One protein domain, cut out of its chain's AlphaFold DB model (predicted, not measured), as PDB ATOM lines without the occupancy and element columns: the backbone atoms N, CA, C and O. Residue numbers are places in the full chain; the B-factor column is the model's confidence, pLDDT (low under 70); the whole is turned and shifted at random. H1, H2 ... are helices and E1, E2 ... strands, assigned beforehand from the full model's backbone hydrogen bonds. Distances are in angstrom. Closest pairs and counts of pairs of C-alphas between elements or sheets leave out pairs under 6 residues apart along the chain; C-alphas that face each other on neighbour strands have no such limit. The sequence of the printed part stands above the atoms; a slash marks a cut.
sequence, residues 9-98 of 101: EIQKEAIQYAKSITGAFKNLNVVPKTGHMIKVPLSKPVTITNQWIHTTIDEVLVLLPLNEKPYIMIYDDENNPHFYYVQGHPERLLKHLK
ATOM      1  N   GLU A   9     -57.534   0.198 -16.541       73.50
ATOM      2  CA  GLU A   9     -56.412  -0.670 -16.894       73.50
ATOM      3  C   GLU A   9     -55.266   0.104 -17.559       73.50
ATOM      4  O   GLU A   9     -54.114  -0.061 -17.163       73.50
ATOM      5  N   ILE A  10     -55.578   1.044 -18.462       71.56
ATOM      6  CA  ILE A  10     -54.585   1.909 -19.124       71.56
ATOM      7  C   ILE A  10     -53.867   2.772 -18.089       71.56
ATOM      8  O   ILE A  10     -52.645   2.919 -18.122       71.56
ATOM      9  N   GLN A  11     -54.625   3.314 -17.134       71.00
ATOM     10  CA  GLN A  11     -54.061   4.138 -16.067       71.00
ATOM     11  C   GLN A  11     -53.142   3.317 -15.155       71.00
ATOM     12  O   GLN A  11     -52.044   3.764 -14.828       71.00
ATOM     13  N   LYS A  12     -53.548   2.100 -14.772       79.31
ATOM     14  CA  LYS A  12     -52.713   1.207 -13.955       79.31
ATOM     15  C   LYS A  12     -51.405   0.843 -14.653       79.31
ATOM     16  O   LYS A  12     -50.359   0.848 -14.000       79.31
ATOM     17  N   GLU A  13     -51.452   0.552 -15.949       77.44
ATOM     18  CA  GLU A  13     -50.253   0.210 -16.717       77.44
ATOM     19  C   GLU A  13     -49.309   1.399 -16.881       77.44
ATOM     20  O   GLU A  13     -48.112   1.250 -16.632       77.44
ATOM     21  N   ALA A  14     -49.832   2.588 -17.193       75.50
ATOM     22  CA  ALA A  14     -49.030   3.808 -17.274       75.50
ATOM     23  C   ALA A  14     -48.326   4.122 -15.940       75.50
ATOM     24  O   ALA A  14     -47.139   4.451 -15.920       75.50
ATOM     25  N   ILE A  15     -49.028   3.943 -14.813       80.06
ATOM     26  CA  ILE A  15     -48.459   4.130 -13.472       80.06
ATOM     27  C   ILE A  15     -47.352   3.106 -13.188       80.06
ATOM     28  O   ILE A  15     -46.327   3.473 -12.613       80.06
ATOM     29  N   GLN A  16     -47.522   1.833 -13.564       82.06
ATOM     30  CA  GLN A  16     -46.448   0.845 -13.406       82.06
ATOM     31  C   GLN A  16     -45.220   1.209 -14.240       82.06
ATOM     32  O   GLN A  16     -44.103   1.154 -13.738       82.06
ATOM     33  N   TYR A  17     -45.435   1.657 -15.471       74.31
ATOM     34  CA  TYR A  17     -44.371   2.074 -16.374       74.31
ATOM     35  C   TYR A  17     -43.538   3.234 -15.819       74.31
ATOM     36  O   TYR A  17     -42.309   3.181 -15.815       74.31
ATOM     37  N   ALA A  18     -44.207   4.253 -15.274       74.75
ATOM     38  CA  ALA A  18     -43.555   5.395 -14.635       74.75
ATOM     39  C   ALA A  18     -42.808   5.019 -13.337       74.75
ATOM     40  O   ALA A  18     -41.867   5.702 -12.928       74.75
ATOM     41  N   LYS A  19     -43.191   3.916 -12.684       74.00
ATOM     42  CA  LYS A  19     -42.475   3.371 -11.517       74.00
ATOM     43  C   LYS A  19     -41.234   2.559 -11.900       74.00
ATOM     44  O   LYS A  19     -40.357   2.388 -11.061       74.00
ATOM     45  N   SER A  20     -41.124   2.108 -13.149       73.00
ATOM     46  CA  SER A  20     -40.035   1.258 -13.651       73.00
ATOM     47  C   SER A  20     -38.902   2.035 -14.348       73.00
ATOM     48  O   SER A  20     -38.216   1.491 -15.214       73.00
ATOM     49  N   ILE A  21     -38.684   3.310 -14.004       70.56
ATOM     50  CA  ILE A  21     -37.609   4.131 -14.595       70.56
ATOM     51  C   ILE A  21     -36.238   3.681 -14.064       70.56
ATOM     52  O   ILE A  21     -35.947   3.762 -12.866       70.56
ATOM     53  N   THR A  22     -35.360   3.252 -14.972       66.31
ATOM     54  CA  THR A  22     -34.029   2.707 -14.644       66.31
ATOM     55  C   THR A  22     -32.859   3.645 -14.925       66.31
ATOM     56  O   THR A  22     -31.724   3.298 -14.618       66.31
ATOM     57  N   GLY A  23     -33.098   4.814 -15.522       59.78
ATOM     58  CA  GLY A  23     -32.035   5.742 -15.908       59.78
ATOM     59  C   GLY A  23     -32.563   7.054 -16.479       59.78
ATOM     60  O   GLY A  23     -33.538   7.049 -17.231       59.78
ATOM     61  N   ALA A  24     -31.894   8.166 -16.166       61.56
ATOM     62  CA  ALA A  24     -32.148   9.459 -16.803       61.56
ATOM     63  C   ALA A  24     -31.741   9.445 -18.292       61.56
ATOM     64  O   ALA A  24     -30.656   8.979 -18.648       61.56
ATOM     65  N   PHE A  25     -32.605   9.966 -19.166       58.19
ATOM     66  CA  PHE A  25     -32.354  10.091 -20.605       58.19
ATOM     67  C   PHE A  25     -31.561  11.383 -20.865       58.19
ATOM     68  O   PHE A  25     -32.025  12.468 -20.533       58.19
ATOM     69  N   LYS A  26     -30.350  11.291 -21.434       51.91
ATOM     70  CA  LYS A  26     -29.430  12.440 -21.617       51.91
ATOM     71  C   LYS A  26     -29.238  12.897 -23.074       51.91
ATOM     72  O   LYS A  26     -28.353  13.704 -23.341       51.91
ATOM     73  N   ASN A  27     -30.024  12.384 -24.024       53.47
ATOM     74  CA  ASN A  27     -29.855  12.696 -25.449       53.47
ATOM     75  C   ASN A  27     -30.732  13.876 -25.900       53.47
ATOM     76  O   ASN A  27     -31.944  13.827 -25.750       53.47
ATOM     77  N   LEU A  28     -30.103  14.894 -26.508       49.12
ATOM     78  CA  LEU A  28     -30.702  16.151 -27.001       49.12
ATOM     79  C   LEU A  28     -31.542  16.025 -28.294       49.12
ATOM     80  O   LEU A  28     -32.245  16.966 -28.654       49.12
ATOM     81  N   ASN A  29     -31.503  14.889 -28.997       51.09
ATOM     82  CA  ASN A  29     -32.370  14.614 -30.153       51.09
ATOM     83  C   ASN A  29     -33.653  13.921 -29.670       51.09
ATOM     84  O   ASN A  29     -33.819  12.716 -29.815       51.09
ATOM     85  N   VAL A  30     -34.518  14.691 -29.015       53.41
ATOM     86  CA  VAL A  30     -35.593  14.183 -28.143       53.41
ATOM     87  C   VAL A  30     -36.900  13.797 -28.840       53.41
ATOM     88  O   VAL A  30     -37.773  13.205 -28.210       53.41
ATOM     89  N   VAL A  31     -37.056  14.104 -30.129       55.88
ATOM     90  CA  VAL A  31     -38.236  13.684 -30.896       55.88
ATOM     91  C   VAL A  31     -37.798  12.647 -31.922       55.88
ATOM     92  O   VAL A  31     -36.976  12.958 -32.793       55.88
ATOM     93  N   PRO A  32     -38.325  11.417 -31.851       52.25
ATOM     94  CA  PRO A  32     -37.973  10.396 -32.806       52.25
ATOM     95  C   PRO A  32     -38.506  10.828 -34.174       52.25
ATOM     96  O   PRO A  32     -39.691  11.115 -34.333       52.25
ATOM     97  N   LYS A  33     -37.621  10.907 -35.177       59.91
ATOM     98  CA  LYS A  33     -37.997  11.301 -36.551       59.91
ATOM     99  C   LYS A  33     -39.000  10.324 -37.179       59.91
ATOM    100  O   LYS A  33     -39.681  10.671 -38.137       59.91
ATOM    101  N   THR A  34     -39.059   9.105 -36.648       60.66
ATOM    102  CA  THR A  34     -39.916   8.003 -37.079       60.66
ATOM    103  C   THR A  34     -40.407   7.228 -35.856       60.66
ATOM    104  O   THR A  34     -39.660   7.029 -34.900       60.66
ATOM    105  N   GLY A  35     -41.660   6.776 -35.871       71.44
ATOM    106  CA  GLY A  35     -42.279   6.087 -34.736       71.44
ATOM    107  C   GLY A  35     -43.652   6.652 -34.398       71.44
ATOM    108  O   GLY A  35     -44.277   7.328 -35.217       71.44
ATOM    109  N   HIS A  36     -44.149   6.350 -33.202       73.25
ATOM    110  CA  HIS A  36     -45.441   6.830 -32.715       73.25
ATOM    111  C   HIS A  36     -45.255   7.663 -31.457       73.25
ATOM    112  O   HIS A  36     -44.541   7.273 -30.538       73.25
ATOM    113  N   MET A  37     -45.920   8.813 -31.414       78.75
ATOM    114  CA  MET A  37     -46.029   9.626 -30.212       78.75
ATOM    115  C   MET A  37     -47.467   9.556 -29.727       78.75
ATOM    116  O   MET A  37     -48.403   9.858 -30.467       78.75
ATOM    117  N   ILE A  38     -47.636   9.139 -28.483       80.19
ATOM    118  CA  ILE A  38     -48.934   8.927 -27.867       80.19
ATOM    119  C   ILE A  38     -49.046   9.914 -26.716       80.19
ATOM    120  O   ILE A  38     -48.317   9.807 -25.734       80.19
ATOM    121  N   LYS A  39     -49.978  10.859 -26.822       82.75
ATOM    122  CA  LYS A  39     -50.319  11.755 -25.719       82.75
ATOM    123  C   LYS A  39     -51.451  11.144 -24.901       82.75
ATOM    124  O   LYS A  39     -52.545  10.934 -25.421       82.75
ATOM    125  N   VAL A  40     -51.181  10.872 -23.628       81.12
ATOM    126  CA  VAL A  40     -52.136  10.295 -22.680       81.12
ATOM    127  C   VAL A  40     -52.442  11.333 -21.598       81.12
ATOM    128  O   VAL A  40     -51.672  11.464 -20.646       81.12
ATOM    129  N   PRO A  41     -53.545  12.093 -21.724       81.81
ATOM    130  CA  PRO A  41     -54.004  12.956 -20.645       81.81
ATOM    131  C   PRO A  41     -54.553  12.098 -19.498       81.81
ATOM    132  O   PRO A  41     -55.333  11.166 -19.713       81.81
ATOM    133  N   LEU A  42     -54.154  12.411 -18.271       79.38
ATOM    134  CA  LEU A  42     -54.631  11.753 -17.065       79.38
ATOM    135  C   LEU A  42     -55.909  12.440 -16.582       79.38
ATOM    136  O   LEU A  42     -56.028  13.661 -16.540       79.38
ATOM    137  N   SER A  43     -56.893  11.638 -16.178       76.94
ATOM    138  CA  SER A  43     -58.182  12.150 -15.682       76.94
ATOM    139  C   SER A  43     -58.041  12.974 -14.397       76.94
ATOM    140  O   SER A  43     -58.917  13.774 -14.067       76.94
ATOM    141  N   LYS A  44     -56.982  12.704 -13.630       80.56
ATOM    142  CA  LYS A  44     -56.622  13.371 -12.381       80.56
ATOM    143  C   LYS A  44     -55.098  13.473 -12.317       80.56
ATOM    144  O   LYS A  44     -54.448  12.532 -12.778       80.56
ATOM    145  N   PRO A  45     -54.547  14.535 -11.713       83.25
ATOM    146  CA  PRO A  45     -53.114  14.632 -11.485       83.25
ATOM    147  C   PRO A  45     -52.612  13.450 -10.646       83.25
ATOM    148  O   PRO A  45     -53.245  13.069  -9.655       83.25
ATOM    149  N   VAL A  46     -51.495  12.856 -11.055       82.69
ATOM    150  CA  VAL A  46     -50.856  11.727 -10.376       82.69
ATOM    151  C   VAL A  46     -49.459  12.144  -9.951       82.69
ATOM    152  O   VAL A  46     -48.637  12.528 -10.777       82.69
ATOM    153  N   THR A  47     -49.162  12.025  -8.661       83.62
ATOM    154  CA  THR A  47     -47.805  12.241  -8.154       83.62
ATOM    155  C   THR A  47     -46.940  11.024  -8.465       83.62
ATOM    156  O   THR A  47     -47.198   9.921  -7.971       83.62
ATOM    157  N   ILE A  48     -45.909  11.219  -9.289       81.19
ATOM    158  CA  ILE A  48     -44.889  10.210  -9.555       81.19
ATOM    159  C   ILE A  48     -43.684  10.506  -8.675       81.19
ATOM    160  O   ILE A  48     -43.056  11.556  -8.782       81.19
ATOM    161  N   THR A  49     -43.350   9.534  -7.832       79.44
ATOM    162  CA  THR A  49     -42.165   9.567  -6.979       79.44
ATOM    163  C   THR A  49     -41.317   8.345  -7.278       79.44
ATOM    164  O   THR A  49     -41.734   7.215  -7.020       79.44
ATOM    165  N   ASN A  50     -40.128   8.569  -7.819       77.00
ATOM    166  CA  ASN A  50     -39.080   7.570  -7.968       77.00
ATOM    167  C   ASN A  50     -37.703   8.231  -7.765       77.00
ATOM    168  O   ASN A  50     -37.602   9.418  -7.470       77.00
ATOM    169  N   GLN A  51     -36.631   7.457  -7.910       77.25
ATOM    170  CA  GLN A  51     -35.254   7.933  -7.716       77.25
ATOM    171  C   GLN A  51     -34.788   9.011  -8.721       77.25
ATOM    172  O   GLN A  51     -33.713   9.575  -8.544       77.25
ATOM    173  N   TRP A  52     -35.563   9.275  -9.777       77.06
ATOM    174  CA  TRP A  52     -35.257  10.246 -10.830       77.06
ATOM    175  C   TRP A  52     -36.169  11.472 -10.787       77.06
ATOM    176  O   TRP A  52     -35.717  12.552 -11.157       77.06
ATOM    177  N   ILE A  53     -37.428  11.309 -10.357       78.62
ATOM    178  CA  ILE A  53     -38.435  12.375 -10.330       78.62
ATOM    179  C   ILE A  53     -39.305  12.329  -9.083       78.62
ATOM    180  O   ILE A  53     -39.686  11.262  -8.599       78.62
ATOM    181  N   HIS A  54     -39.694  13.513  -8.635       85.94
ATOM    182  CA  HIS A  54     -40.746  13.713  -7.653       85.94
ATOM    183  C   HIS A  54     -41.591  14.907  -8.102       85.94
ATOM    184  O   HIS A  54     -41.247  16.047  -7.818       85.94
ATOM    185  N   THR A  55     -42.643  14.644  -8.877       84.06
ATOM    186  CA  THR A  55     -43.509  15.685  -9.463       84.06
ATOM    187  C   THR A  55     -44.927  15.156  -9.649       84.06
ATOM    188  O   THR A  55     -45.167  13.942  -9.626       84.06
ATOM    189  N   THR A  56     -45.884  16.069  -9.791       86.62
ATOM    190  CA  THR A  56     -47.272  15.734 -10.087       86.62
ATOM    191  C   THR A  56     -47.558  16.002 -11.551       86.62
ATOM    192  O   THR A  56     -47.476  17.132 -12.007       86.62
ATOM    193  N   ILE A  57     -47.944  14.953 -12.272       83.81
ATOM    194  CA  ILE A  57     -48.208  15.025 -13.707       83.81
ATOM    195  C   ILE A  57     -49.703  14.902 -13.983       83.81
ATOM    196  O   ILE A  57     -50.407  14.115 -13.346       83.81
ATOM    197  N   ASP A  58     -50.193  15.655 -14.953       86.38
ATOM    198  CA  ASP A  58     -51.553  15.576 -15.488       86.38
ATOM    199  C   ASP A  58     -51.589  14.960 -16.895       86.38
ATOM    200  O   ASP A  58     -52.639  14.508 -17.346       86.38
ATOM    201  N   GLU A  59     -50.447  14.858 -17.569       83.75
ATOM    202  CA  GLU A  59     -50.303  14.181 -18.851       83.75
ATOM    203  C   GLU A  59     -48.969  13.440 -18.984       83.75
ATOM    204  O   GLU A  59     -47.950  13.804 -18.399       83.75
ATOM    205  N   VAL A  60     -48.983  12.369 -19.781       84.19
ATOM    206  CA  VAL A  60     -47.787  11.611 -20.164       84.19
ATOM    207  C   VAL A  60     -47.726  11.536 -21.678       84.19
ATOM    208  O   VAL A  60     -48.694  11.132 -22.328       84.19
ATOM    209  N   LEU A  61     -46.574  11.868 -22.252       84.81
ATOM    210  CA  LEU A  61     -46.285  11.587 -23.649       84.81
ATOM    211  C   LEU A  61     -45.407  10.343 -23.732       84.81
ATOM    212  O   LEU A  61     -44.325  10.289 -23.161       84.81
ATOM    213  N   VAL A  62     -45.868   9.328 -24.451       82.56
ATOM    214  CA  VAL A  62     -45.116   8.098 -24.694       82.56
ATOM    215  C   VAL A  62     -44.576   8.140 -26.113       82.56
ATOM    216  O   VAL A  62     -45.338   8.255 -27.072       82.56
ATOM    217  N   LEU A  63     -43.256   8.055 -26.245       81.81
ATOM    218  CA  LEU A  63     -42.554   8.063 -27.518       81.81
ATOM    219  C   LEU A  63     -42.074   6.645 -27.832       81.81
ATOM    220  O   LEU A  63     -41.320   6.032 -27.074       81.81
ATOM    221  N   LEU A  64     -42.543   6.131 -28.966       78.06
ATOM    222  CA  LEU A  64     -42.288   4.790 -29.481       78.06
ATOM    223  C   LEU A  64     -41.542   4.890 -30.816       78.06
ATOM    224  O   LEU A  64     -42.153   4.765 -31.881       78.06
ATOM    225  N   PRO A  65     -40.236   5.182 -30.789       75.38
ATOM    226  CA  PRO A  65     -39.398   5.111 -31.980       75.38
ATOM    227  C   PRO A  65     -39.375   3.695 -32.570       75.38
ATOM    228  O   PRO A  65     -39.371   2.715 -31.833       75.38
ATOM    229  N   LEU A  66     -39.302   3.583 -33.900       71.19
ATOM    230  CA  LEU A  66     -39.300   2.279 -34.587       71.19
ATOM    231  C   LEU A  66     -38.033   1.447 -34.301       71.19
ATOM    232  O   LEU A  66     -38.094   0.226 -34.222       71.19
ATOM    233  N   ASN A  67     -36.888   2.125 -34.156       72.00
ATOM    234  CA  ASN A  67     -35.554   1.515 -34.063       72.00
ATOM    235  C   ASN A  67     -34.826   1.838 -32.747       72.00
ATOM    236  O   ASN A  67     -33.636   1.557 -32.616       72.00
ATOM    237  N   GLU A  68     -35.504   2.454 -31.779       71.69
ATOM    238  CA  GLU A  68     -34.913   2.795 -30.483       71.69
ATOM    239  C   GLU A  68     -35.781   2.277 -29.337       71.69
ATOM    240  O   GLU A  68     -36.903   1.807 -29.524       71.69
ATOM    241  N   LYS A  69     -35.245   2.350 -28.118       74.00
ATOM    242  CA  LYS A  69     -36.010   1.988 -26.927       74.00
ATOM    243  C   LYS A  69     -37.132   3.005 -26.708       74.00
ATOM    244  O   LYS A  69     -36.890   4.194 -26.894       74.00
ATOM    245  N   PRO A  70     -38.319   2.569 -26.264       79.00
ATOM    246  CA  PRO A  70     -39.383   3.481 -25.878       79.00
ATOM    247  C   PRO A  70     -38.951   4.355 -24.696       79.00
ATOM    248  O   PRO A  70     -38.258   3.905 -23.778       79.00
ATOM    249  N   TYR A  71     -39.384   5.608 -24.713       81.75
ATOM    250  CA  TYR A  71     -39.167   6.569 -23.636       81.75
ATOM    251  C   TYR A  71     -40.418   7.418 -23.438       81.75
ATOM    252  O   TYR A  71     -41.290   7.485 -24.304       81.75
ATOM    253  N   ILE A  72     -40.530   8.035 -22.270       83.81
ATOM    254  CA  ILE A  72     -41.626   8.947 -21.954       83.81
ATOM    255  C   ILE A  72     -41.102  10.365 -21.827       83.81
ATOM    256  O   ILE A  72     -39.952  10.578 -21.445       83.81
ATOM    257  N   MET A  73     -41.978  11.312 -22.121       84.81
ATOM    258  CA  MET A  73     -41.818  12.717 -21.821       84.81
ATOM    259  C   MET A  73     -42.928  13.128 -20.856       84.81
ATOM    260  O   MET A  73     -44.102  12.811 -21.069       84.81
ATOM    261  N   ILE A  74     -42.546  13.815 -19.790       85.31
ATOM    262  CA  ILE A  74     -43.452  14.361 -18.782       85.31
ATOM    263  C   ILE A  74     -43.115  15.827 -18.548       85.31
ATOM    264  O   ILE A  74     -41.967  16.222 -18.737       85.31
ATOM    265  N   TYR A  75     -44.096  16.613 -18.130       82.00
ATOM    266  CA  TYR A  75     -43.871  17.983 -17.686       82.00
ATOM    267  C   TYR A  75     -43.765  18.008 -16.165       82.00
ATOM    268  O   TYR A  75     -44.529  17.315 -15.494       82.00
ATOM    269  N   ASP A  76     -42.795  18.750 -15.636       80.50
ATOM    270  CA  ASP A  76     -42.753  19.053 -14.205       80.50
ATOM    271  C   ASP A  76     -43.672  20.233 -13.849       80.50
ATOM    272  O   ASP A  76     -44.328  20.828 -14.709       80.50
ATOM    273  N   ASP A  77     -43.696  20.590 -12.566       79.00
ATOM    274  CA  ASP A  77     -44.496  21.695 -12.030       79.00
ATOM    275  C   ASP A  77     -44.099  23.067 -12.636       79.00
ATOM    276  O   ASP A  77     -44.893  24.008 -12.619       79.00
ATOM    277  N   GLU A  78     -42.890  23.182 -13.197       80.88
ATOM    278  CA  GLU A  78     -42.384  24.362 -13.912       80.88
ATOM    279  C   GLU A  78     -42.672  24.303 -15.426       80.88
ATOM    280  O   GLU A  78     -42.247  25.178 -16.185       80.88
ATOM    281  N   ASN A  79     -43.433  23.299 -15.873       79.50
ATOM    282  CA  ASN A  79     -43.765  23.024 -17.267       79.50
ATOM    283  C   ASN A  79     -42.530  22.739 -18.148       79.50
ATOM    284  O   ASN A  79     -42.559  22.933 -19.370       79.50
ATOM    285  N   ASN A  80     -41.443  22.246 -17.548       81.25
ATOM    286  CA  ASN A  80     -40.260  21.792 -18.265       81.25
ATOM    287  C   ASN A  80     -40.448  20.338 -18.727       81.25
ATOM    288  O   ASN A  80     -40.808  19.475 -17.921       81.25
ATOM    289  N   PRO A  81     -40.200  20.027 -20.014       82.44
ATOM    290  CA  PRO A  81     -40.276  18.664 -20.512       82.44
ATOM    291  C   PRO A  81     -39.060  17.853 -20.061       82.44
ATOM    292  O   PRO A  81     -37.914  18.181 -20.375       82.44
ATOM    293  N   HIS A  82     -39.321  16.733 -19.401       81.50
ATOM    294  CA  HIS A  82     -38.316  15.776 -18.966       81.50
ATOM    295  C   HIS A  82     -38.500  14.434 -19.658       81.50
ATOM    296  O   HIS A  82     -39.613  13.915 -19.745       81.50
ATOM    297  N   PHE A  83     -37.392  13.852 -20.115       81.62
ATOM    298  CA  PHE A  83     -37.382  12.592 -20.850       81.62
ATOM    299  C   PHE A  83     -36.804  11.472 -19.990       81.62
ATOM    300  O   PHE A  83     -35.737  11.614 -19.386       81.62
ATOM    301  N   TYR A  84     -37.479  10.326 -19.976       79.56
ATOM    302  CA  TYR A  84     -37.050   9.166 -19.202       79.56
ATOM    303  C   TYR A  84     -37.157   7.885 -20.011       79.56
ATOM    304  O   TYR A  84     -38.179   7.606 -20.641       79.56
ATOM    305  N   TYR A  85     -36.110   7.062 -19.942       76.75
ATOM    306  CA  TYR A  85     -36.201   5.686 -20.407       76.75
ATOM    307  C   TYR A  85     -37.085   4.893 -19.455       76.75
ATOM    308  O   TYR A  85     -36.923   4.943 -18.234       76.75
ATOM    309  N   VAL A  86     -37.981   4.105 -20.029       72.06
ATOM    310  CA  VAL A  86     -38.881   3.242 -19.276       72.06
ATOM    311  C   VAL A  86     -38.587   1.785 -19.588       72.06
ATOM    312  O   VAL A  86     -38.450   1.401 -20.749       72.06
ATOM    313  N   GLN A  87     -38.487   0.957 -18.550       62.88
ATOM    314  CA  GLN A  87     -38.475  -0.490 -18.729       62.88
ATOM    315  C   GLN A  87     -39.909  -1.016 -18.788       62.88
ATOM    316  O   GLN A  87     -40.652  -0.945 -17.815       62.88
ATOM    317  N   GLY A  88     -40.282  -1.577 -19.937       60.28
ATOM    318  CA  GLY A  88     -41.538  -2.290 -20.136       60.28
ATOM    319  C   GLY A  88     -41.777  -2.613 -21.613       60.28
ATOM    320  O   GLY A  88     -40.990  -2.215 -22.474       60.28
ATOM    321  N   HIS A  89     -42.889  -3.292 -21.909       62.94
ATOM    322  CA  HIS A  89     -43.317  -3.596 -23.280       62.94
ATOM    323  C   HIS A  89     -44.386  -2.592 -23.753       62.94
ATOM    324  O   HIS A  89     -45.535  -2.687 -23.305       62.94
ATOM    325  N   PRO A  90     -44.060  -1.649 -24.660       65.19
ATOM    326  CA  PRO A  90     -44.996  -0.602 -25.084       65.19
ATOM    327  C   PRO A  90     -46.179  -1.174 -25.868       65.19
ATOM    328  O   PRO A  90     -47.220  -0.537 -26.000       65.19
ATOM    329  N   GLU A  91     -46.035  -2.414 -26.334       63.16
ATOM    330  CA  GLU A  91     -47.064  -3.230 -26.966       63.16
ATOM    331  C   GLU A  91     -48.340  -3.343 -26.128       63.16
ATOM    332  O   GLU A  91     -49.431  -3.403 -26.690       63.16
ATOM    333  N   ARG A  92     -48.241  -3.328 -24.791       67.62
ATOM    334  CA  ARG A  92     -49.433  -3.381 -23.931       67.62
ATOM    335  C   ARG A  92     -50.239  -2.084 -23.990       67.62
ATOM    336  O   ARG A  92     -51.443  -2.121 -24.241       67.62
ATOM    337  N   LEU A  93     -49.543  -0.948 -23.922       66.12
ATOM    338  CA  LEU A  93     -50.139   0.373 -24.099       66.12
ATOM    339  C   LEU A  93     -50.757   0.514 -25.503       66.12
ATOM    340  O   LEU A  93     -51.901   0.941 -25.640       66.12
ATOM    341  N   LEU A  94     -50.039   0.080 -26.546       65.00
ATOM    342  CA  LEU A  94     -50.522   0.071 -27.933       65.00
ATOM    343  C   LEU A  94     -51.784  -0.786 -28.111       65.00
ATOM    344  O   LEU A  94     -52.741  -0.361 -28.763       65.00
ATOM    345  N   LYS A  95     -51.813  -1.970 -27.487       65.69
ATOM    346  CA  LYS A  95     -52.956  -2.890 -27.525       65.69
ATOM    347  C   LYS A  95     -54.206  -2.263 -26.915       65.69
ATOM    348  O   LYS A  95     -55.302  -2.471 -27.432       65.69
ATOM    349  N   HIS A  96     -54.057  -1.487 -25.844       66.00
ATOM    350  CA  HIS A  96     -55.179  -0.785 -25.220       66.00
ATOM    351  C   HIS A  96     -55.633   0.444 -26.015       66.00
ATOM    352  O   HIS A  96     -56.827   0.728 -26.081       66.00
ATOM    353  N   LEU A  97     -54.711   1.123 -26.695       62.31
ATOM    354  CA  LEU A  97     -55.025   2.273 -27.548       62.31
ATOM    355  C   LEU A  97     -55.643   1.882 -28.902       62.31
ATOM    356  O   LEU A  97     -56.009   2.762 -29.678       62.31
ATOM    357  N   LYS A  98     -55.778   0.576 -29.194       56.97
ATOM    358  CA  LYS A  98     -56.250   0.028 -30.481       56.97
ATOM    359  C   LYS A  98     -55.514   0.610 -31.694       56.97
ATOM    360  O   LYS A  98     -56.065   0.654 -32.796       56.97
TER     361      LYS A  98
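What this domain is: This is residues 9 to 98 of the 101 residues of an uncharacterized protein of Bacillus sp. 166amftsu (UniProt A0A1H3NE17). One strongly twisted sheet of five strands has two helices, H1 and H2, side by side over one face, running opposite ways across its strands. The long hairpin of E2 and E3 bends sharply, and E2 beyond its bend comes round beside H1. The printed part has 90 residues, with H1 E1 E2 E3 E4 E5 H2 along the chain, a sheet order of E1 E5 E4 E3 E2, antiparallel throughout, and a mixed class of helices and strands. It is compact, with a radius of gyration of the C-alphas of 12.2 A and spans of 31 by 30 by 21 A.

How they stand to each other: E2, residues 35 to 49, E3, 54 to 65, E4, 71 to 75, and E5, 81 to 86, form a meander, each strand the antiparallel neighbour of the one before. N 40 and O 60 of E2 and E3 are 2.8 A apart, N 61 and O 73 of E3 and E4 2.9 A, and N 72 and O 84 of E4 and E5 2.9 A, within hydrogen-bond range. E2 bends by 108 degrees at residue 44, E3 by 92 degrees at residue 58. E1, residues 21 to 24, is an edge strand beside E5; C-alphas 21 and 86 face each other at 4.9 A, with no N and O pair within hydrogen-bond range. H1, residues 9 to 19, is on the sheet at a height of 8.4 A, only just over E2, with 3 C-alphas on it; the closest C-alphas of H1 and E2 are those of Ala 18 and Ile 48, 7.1 A apart, and those of H1 and E5 are Tyr 17 and Val 86, 6.3 A apart. H2, residues 90 to 96, is on the same face, its height 10.5 A. H1 and H2 touch at Ile 10 and His 96, whose C-alphas are the closest, 6.7 A apart, at a shallow tilt of 19 degrees. In both helices every O i to N i+4 pair is within hydrogen-bond range.

Where its parts are: E2 is 28.0 A long and E3 25.8 A; H1 and E5 are each 15.5 A. H1 begins at C-alpha 9 (-56.412, -0.670, -16.894), and H2 ends at C-alpha 96 (-55.179, -0.785, -25.220).

The domain as a whole: The two farthest C-alphas, those of Glu 78 and Lys 98, are 32.5 A apart. The printed part has no cut and no long link. The model's pLDDT is under 70 in residues 22 to 34 and 87 to 98.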